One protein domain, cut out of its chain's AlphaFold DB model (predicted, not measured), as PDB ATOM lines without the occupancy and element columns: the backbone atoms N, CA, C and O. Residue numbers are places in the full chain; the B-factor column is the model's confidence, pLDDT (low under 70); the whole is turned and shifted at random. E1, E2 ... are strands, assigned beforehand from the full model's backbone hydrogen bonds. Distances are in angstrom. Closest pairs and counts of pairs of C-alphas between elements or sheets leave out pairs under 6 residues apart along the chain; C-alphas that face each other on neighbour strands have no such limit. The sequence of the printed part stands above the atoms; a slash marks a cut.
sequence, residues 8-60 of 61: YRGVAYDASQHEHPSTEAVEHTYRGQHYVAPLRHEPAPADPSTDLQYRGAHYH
ATOM      1  N   TYR A   8     -37.279   1.174  71.023       79.94
ATOM      2  CA  TYR A   8     -36.145   0.295  70.763       79.94
ATOM      3  C   TYR A   8     -35.203   0.331  71.966       79.94
ATOM      4  O   TYR A   8     -34.737   1.394  72.366       79.94
ATOM      5  N   ARG A   9     -34.964  -0.830  72.593       85.75
ATOM      6  CA  ARG A   9     -34.120  -0.961  73.802       85.75
ATOM      7  C   ARG A   9     -34.481   0.024  74.934       85.75
ATOM      8  O   ARG A   9     -33.611   0.529  75.630       85.75
ATOM      9  N   GLY A  10     -35.773   0.307  75.114       86.38
ATOM     10  CA  GLY A  10     -36.278   1.216  76.153       86.38
ATOM     11  C   GLY A  10     -36.295   2.704  75.773       86.38
ATOM     12  O   GLY A  10     -37.002   3.472  76.433       86.38
ATOM     13  N   VAL A  11     -35.626   3.091  74.684       83.19
ATOM     14  CA  VAL A  11     -35.608   4.457  74.136       83.19
ATOM     15  C   VAL A  11     -36.796   4.649  73.192       83.19
ATOM     16  O   VAL A  11     -37.163   3.723  72.463       83.19
ATOM     17  N   ALA A  12     -37.429   5.824  73.231       84.69
ATOM     18  CA  ALA A  12     -38.468   6.182  72.268       84.69
ATOM     19  C   ALA A  12     -37.864   6.200  70.857       84.69
ATOM     20  O   ALA A  12     -36.844   6.839  70.622       84.69
ATOM     21  N   TYR A  13     -38.475   5.453  69.948       81.31
ATOM     22  CA  TYR A  13     -38.066   5.355  68.560       81.31
ATOM     23  C   TYR A  13     -38.971   6.250  67.723       81.31
ATOM     24  O   TYR A  13     -40.169   5.991  67.585       81.31
ATOM     25  N   ASP A  14     -38.375   7.299  67.177       82.81
ATOM     26  CA  ASP A  14     -39.018   8.227  66.265       82.81
ATOM     27  C   ASP A  14     -38.359   8.097  64.891       82.81
ATOM     28  O   ASP A  14     -37.260   8.594  64.652       82.81
ATOM     29  N   ALA A  15     -39.042   7.400  63.983       75.38
ATOM     30  CA  ALA A  15     -38.552   7.181  62.627       75.38
ATOM     31  C   ALA A  15     -38.427   8.484  61.817       75.38
ATOM     32  O   ALA A  15     -37.733   8.486  60.804       75.38
ATOM     33  N   SER A  16     -39.074   9.579  62.243       78.75
ATOM     34  CA  SER A  16     -38.982  10.875  61.560       78.75
ATOM     35  C   SER A  16     -37.652  11.596  61.799       78.75
ATOM     36  O   SER A  16     -37.327  12.531  61.075       78.75
ATOM     37  N   GLN A  17     -36.862  11.148  62.782       77.25
ATOM     38  CA  GLN A  17     -35.545  11.712  63.094       77.25
ATOM     39  C   GLN A  17     -34.420  11.121  62.241       77.25
ATOM     40  O   GLN A  17     -33.275  11.554  62.347       77.25
ATOM     41  N   HIS A  18     -34.711  10.107  61.429       78.94
ATOM     42  CA  HIS A  18     -33.703   9.514  60.568       78.94
ATOM     43  C   HIS A  18     -33.350  10.470  59.430       78.94
ATOM     44  O   HIS A  18     -34.226  10.961  58.719       78.94
ATOM     45  N   GLU A  19     -32.052  10.702  59.235       79.50
ATOM     46  CA  GLU A  19     -31.577  11.377  58.034       79.50
ATOM     47  C   GLU A  19     -32.018  10.574  56.809       79.50
ATOM     48  O   GLU A  19     -31.761   9.373  56.686       79.50
ATOM     49  N   HIS A  20     -32.723  11.248  55.907       81.38
ATOM     50  CA  HIS A  20     -33.135  10.644  54.656       81.38
ATOM     51  C   HIS A  20     -31.987  10.732  53.646       81.38
ATOM     52  O   HIS A  20     -31.345  11.781  53.546       81.38
ATOM     53  N   PRO A  21     -31.740   9.670  52.858       85.56
ATOM     54  CA  PRO A  21     -30.775   9.730  51.772       85.56
ATOM     55  C   PRO A  21     -31.103  10.866  50.798       85.56
ATOM     56  O   PRO A  21     -32.275  11.196  50.585       85.56
ATOM     57  N   SER A  22     -30.064  11.436  50.181       86.62
ATOM     58  CA  SER A  22     -30.226  12.497  49.187       86.62
ATOM     59  C   SER A  22     -31.065  12.027  47.994       86.62
ATOM     60  O   SER A  22     -30.972  10.880  47.542       86.62
ATOM     61  N   THR A  23     -31.873  12.947  47.470       89.12
ATOM     62  CA  THR A  23     -32.590  12.791  46.199       89.12
ATOM     63  C   THR A  23     -31.724  13.147  44.993       89.12
ATOM     64  O   THR A  23     -32.171  12.991  43.860       89.12
ATOM     65  N   GLU A  24     -30.503  13.641  45.205       92.69
ATOM     66  CA  GLU A  24     -29.564  13.907  44.121       92.69
ATOM     67  C   GLU A  24     -29.085  12.604  43.495       92.69
ATOM     68  O   GLU A  24     -28.784  11.624  44.182       92.69
ATOM     69  N   ALA A  25     -29.027  12.601  42.165       92.12
ATOM     70  CA  ALA A  25     -28.573  11.447  41.423       92.12
ATOM     71  C   ALA A  25     -27.059  11.279  41.578       92.12
ATOM     72  O   ALA A  25     -26.295  12.224  41.388       92.12
ATOM     73  N   VAL A  26     -26.641  10.057  41.891       92.81
ATOM     74  CA  VAL A  26     -25.232   9.674  41.999       92.81
ATOM     75  C   VAL A  26     -24.930   8.549  41.019       92.81
ATOM     76  O   VAL A  26     -25.834   7.843  40.565       92.81
ATOM     77  N   GLU A  27     -23.659   8.399  40.661       95.81
ATOM     78  CA  GLU A  27     -23.202   7.295  39.824       95.81
ATOM     79  C   GLU A  27     -23.095   6.008  40.651       95.81
ATOM     80  O   GLU A  27     -22.487   5.981  41.720       95.81
ATOM     81  N   HIS A  28     -23.680   4.931  40.133       92.94
ATOM     82  CA  HIS A  28     -23.636   3.592  40.705       92.94
ATOM     83  C   HIS A  28     -22.925   2.645  39.752       92.94
ATOM     84  O   HIS A  28     -23.042   2.769  38.532       92.94
ATOM     85  N   THR A  29     -22.269   1.629  40.309       95.94
ATOM     86  CA  THR A  29     -21.693   0.524  39.539       95.94
ATOM     87  C   THR A  29     -22.204  -0.797  40.098       95.94
ATOM     88  O   THR A  29     -21.843  -1.197  41.204       95.94
ATOM     89  N   TYR A  30     -23.029  -1.510  39.331       91.94
ATOM     90  CA  TYR A  30     -23.545  -2.830  39.697       91.94
ATOM     91  C   TYR A  30     -23.152  -3.858  38.643       91.94
ATOM     92  O   TYR A  30     -23.519  -3.738  37.480       91.94
ATOM     93  N   ARG A  31     -22.381  -4.879  39.041       93.88
ATOM     94  CA  ARG A  31     -21.887  -5.938  38.134       93.88
ATOM     95  C   ARG A  31     -21.203  -5.393  36.865       93.88
ATOM     96  O   ARG A  31     -21.355  -5.951  35.785       93.88
ATOM     97  N   GLY A  32     -20.464  -4.291  37.003       95.06
ATOM     98  CA  GLY A  32     -19.795  -3.613  35.887       95.06
ATOM     99  C   GLY A  32     -20.707  -2.731  35.024       95.06
ATOM    100  O   GLY A  32     -20.228  -2.130  34.070       95.06
ATOM    101  N   GLN A  33     -21.999  -2.624  35.342       94.06
ATOM    102  CA  GLN A  33     -22.917  -1.689  34.696       94.06
ATOM    103  C   GLN A  33     -22.964  -0.380  35.478       94.06
ATOM    104  O   GLN A  33     -23.222  -0.385  36.683       94.06
ATOM    105  N   HIS A  34     -22.734   0.728  34.776       96.56
ATOM    106  CA  HIS A  34     -22.863   2.070  35.330       96.56
ATOM    107  C   HIS A  34     -24.279   2.590  35.110       96.56
ATOM    108  O   HIS A  34     -24.829   2.463  34.014       96.56
ATOM    109  N   TYR A  35     -24.868   3.174  36.145       93.38
ATOM    110  CA  TYR A  35     -26.161   3.842  36.054       93.38
ATOM    111  C   TYR A  35     -26.222   5.010  37.033       93.38
ATOM    112  O   TYR A  35     -25.547   5.017  38.057       93.38
ATOM    113  N   VAL A  36     -27.028   6.014  36.703       94.69
ATOM    114  CA  VAL A  36     -27.172   7.228  37.507       94.69
ATOM    115  C   VAL A  36     -28.565   7.233  38.114       94.69
ATOM    116  O   VAL A  36     -29.558   7.199  37.389       94.69
ATOM    117  N   ALA A  37     -28.634   7.238  39.441       91.88
ATOM    118  CA  ALA A  37     -29.893   7.232  40.174       91.88
ATOM    119  C   ALA A  37     -29.722   7.882  41.556       91.88
ATOM    120  O   ALA A  37     -28.625   7.835  42.122       91.88
ATOM    121  N   PRO A  38     -30.778   8.478  42.132       92.19
ATOM    122  CA  PRO A  38     -30.753   8.932  43.519       92.19
ATOM    123  C   PRO A  38     -30.480   7.799  44.512       92.19
ATOM    124  O   PRO A  38     -30.862   6.652  44.276       92.19
ATOM    125  N   LEU A  39     -29.861   8.122  45.652       88.81
ATOM    126  CA  LEU A  39     -29.728   7.171  46.769       88.81
ATOM    127  C   LEU A  39     -31.078   6.878  47.425       88.81
ATOM    128  O   LEU A  39     -31.306   5.786  47.948       88.81
ATOM    129  N   ARG A  40     -31.976   7.863  47.414       87.75
ATOM    130  CA  ARG A  40     -33.337   7.695  47.901       87.75
ATOM    131  C   ARG A  40     -34.186   6.956  46.872       87.75
ATOM    132  O   ARG A  40     -34.417   7.450  45.774       87.75
ATOM    133  N   HIS A  41     -34.698   5.795  47.269       80.94
ATOM    134  CA  HIS A  41     -35.670   5.046  46.484       80.94
ATOM    135  C   HIS A  41     -37.086   5.529  46.812       80.94
ATOM    136  O   HIS A  41     -37.579   5.305  47.918       80.94
ATOM    137  N   GLU A  42     -37.752   6.170  45.854       80.25
ATOM    138  CA  GLU A  42     -39.183   6.446  45.979       80.25
ATOM    139  C   GLU A  42     -39.970   5.142  45.786       80.25
ATOM    140  O   GLU A  42     -39.691   4.390  44.848       80.25
ATOM    141  N   PRO A  43     -40.915   4.813  46.682       79.69
ATOM    142  CA  PRO A  43     -41.714   3.609  46.536       79.69
ATOM    143  C   PRO A  43     -42.509   3.671  45.229       79.69
ATOM    144  O   PRO A  43     -43.240   4.627  44.971       79.69
ATOM    145  N   ALA A  44     -42.366   2.634  44.405       80.19
ATOM    146  CA  ALA A  44     -43.233   2.454  43.254       80.19
ATOM    147  C   ALA A  44     -44.678   2.223  43.739       80.19
ATOM    148  O   ALA A  44     -44.873   1.645  44.816       80.19
ATOM    149  N   PRO A  45     -45.695   2.657  42.975       81.06
ATOM    150  CA  PRO A  45     -47.076   2.325  43.286       81.06
ATOM    151  C   PRO A  45     -47.231   0.803  43.366       81.06
ATOM    152  O   PRO A  45     -46.723   0.077  42.511       81.06
ATOM    153  N   ALA A  46     -47.910   0.332  44.414       79.94
ATOM    154  CA  ALA A  46     -48.187  -1.086  44.578       79.94
ATOM    155  C   ALA A  46     -49.048  -1.580  43.410       79.94
ATOM    156  O   ALA A  46     -50.059  -0.960  43.071       79.94
ATOM    157  N   ASP A  47     -48.639  -2.686  42.795       80.81
ATOM    158  CA  ASP A  47     -49.409  -3.329  41.739       80.81
ATOM    159  C   ASP A  47     -50.531  -4.171  42.377       80.81
ATOM    160  O   ASP A  47     -50.233  -5.152  43.066       80.81
ATOM    161  N   PRO A  48     -51.817  -3.831  42.156       79.06
ATOM    162  CA  PRO A  48     -52.943  -4.537  42.769       79.06
ATOM    163  C   PRO A  48     -53.112  -5.970  42.249       79.06
ATOM    164  O   PRO A  48     -53.854  -6.752  42.839       79.06
ATOM    165  N   SER A  49     -52.448  -6.327  41.147       81.12
ATOM    166  CA  SER A  49     -52.435  -7.693  40.619       81.12
ATOM    167  C   SER A  49     -51.385  -8.590  41.285       81.12
ATOM    168  O   SER A  49     -51.383  -9.801  41.062       81.12
ATOM    169  N   THR A  50     -50.510  -8.024  42.125       81.31
ATOM    170  CA  THR A  50     -49.492  -8.787  42.852       81.31
ATOM    171  C   THR A  50     -50.119  -9.540  44.024       81.31
ATOM    172  O   THR A  50     -50.605  -8.933  44.976       81.31
ATOM    173  N   ASP A  51     -50.064 -10.873  43.981       82.88
ATOM    174  CA  ASP A  51     -50.449 -11.739  45.101       82.88
ATOM    175  C   ASP A  51     -49.248 -11.961  46.031       82.88
ATOM    176  O   ASP A  51     -48.305 -12.685  45.695       82.88
ATOM    177  N   LEU A  52     -49.260 -11.319  47.205       84.38
ATOM    178  CA  LEU A  52     -48.231 -11.525  48.220       84.38
ATOM    179  C   LEU A  52     -48.640 -12.674  49.142       84.38
ATOM    180  O   LEU A  52     -49.461 -12.512  50.041       84.38
ATOM    181  N   GLN A  53     -48.002 -13.830  48.977       87.62
ATOM    182  CA  GLN A  53     -48.182 -14.960  49.886       87.62
ATOM    183  C   GLN A  53     -47.089 -14.974  50.954       87.62
ATOM    184  O   GLN A  53     -45.908 -15.159  50.658       87.62
ATOM    185  N   TYR A  54     -47.479 -14.836  52.220       84.94
ATOM    186  CA  TYR A  54     -46.559 -14.945  53.347       84.94
ATOM    187  C   TYR A  54     -47.127 -15.858  54.430       84.94
ATOM    188  O   TYR A  54     -48.213 -15.634  54.958       84.94
ATOM    189  N   ARG A  55     -46.377 -16.917  54.767       86.81
ATOM    190  CA  ARG A  55     -46.762 -17.946  55.757       86.81
ATOM    191  C   ARG A  55     -48.147 -18.569  55.505       86.81
ATOM    192  O   ARG A  55     -48.872 -18.866  56.448       86.81
ATOM    193  N   GLY A  56     -48.501 -18.775  54.236       86.19
ATOM    194  CA  GLY A  56     -49.787 -19.357  53.836       86.19
ATOM    195  C   GLY A  56     -50.974 -18.390  53.905       86.19
ATOM    196  O   GLY A  56     -52.094 -18.804  53.629       86.19
ATOM    197  N   ALA A  57     -50.744 -17.120  54.249       81.00
ATOM    198  CA  ALA A  57     -51.734 -16.061  54.123       81.00
ATOM    199  C   ALA A  57     -51.496 -15.273  52.830       81.00
ATOM    200  O   ALA A  57     -50.356 -14.917  52.518       81.00
ATOM    201  N   HIS A  58     -52.580 -15.004  52.105       82.81
ATOM    202  CA  HIS A  58     -52.589 -14.096  50.964       82.81
ATOM    203  C   HIS A  58     -52.816 -12.675  51.466       82.81
ATOM    204  O   HIS A  58     -53.748 -12.413  52.229       82.81
ATOM    205  N   TYR A  59     -51.948 -11.771  51.042       74.94
ATOM    206  CA  TYR A  59     -52.035 -10.354  51.324       74.94
ATOM    207  C   TYR A  59     -52.406  -9.648  50.029       74.94
ATOM    208  O   TYR A  59     -51.660  -9.676  49.050       74.94
ATOM    209  N   HIS A  60     -53.573  -9.019  50.054       70.00
ATOM    210  CA  HIS A  60     -53.998  -8.076  49.031       70.00
ATOM    211  C   HIS A  60     -53.634  -6.667  49.506       70.00
ATOM    212  O   HIS A  60     -53.775  -6.367  50.697       70.00
TER     213      HIS A  60
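Overview. This is residues 8 to 60 of the 61 residues of an uncharacterized protein of Cyanobium sp. NS01 (UniProt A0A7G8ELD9). There is little regular structure: two strand hairpins, the larger E1 and E2 and the small E3 and E4, lie far apart, joined by the long link 39 to 51, while residues 8 to 19 stick out as a free tail. The printed part has 53 residues, with no named helix and four strands in the order E1, E2, E3, E4, only 18 residues in all: all strand, in two antiparallel sheets, E1 - E2 and E3 - E4. It is extended, with a radius of gyration of the C-alphas of 17.5 A, and only just flat, spanning 39 by 38 by 21 A.

Arrangement. Look first at E1, residues 25 to 30, and E2, residues 33 to 38, a hairpin at 148 degrees; N 28 and O 35 are 2.8 A apart, within hydrogen-bond range. E3, residues 52 to 54, and E4, residues 57 to 59, form another antiparallel hairpin, with N 59 and O 52 within hydrogen-bond range at 2.8 A. E2 and E3 are apart.

Along the chain. Find C-alpha 25 at (-28.573, 11.447, 41.423); E1 runs 15.2 A from there, and E2 15.9 A. E3 and E4 each run 6.4 A, E4 ending at C-alpha 59, (-52.035, -10.354, 51.324).

Size, cuts and confidence. The C-alphas farthest apart, of Gly 10 and Gly 32, are 43.8 A apart. The printed part has no cut, and no printed residue is under pLDDT 70.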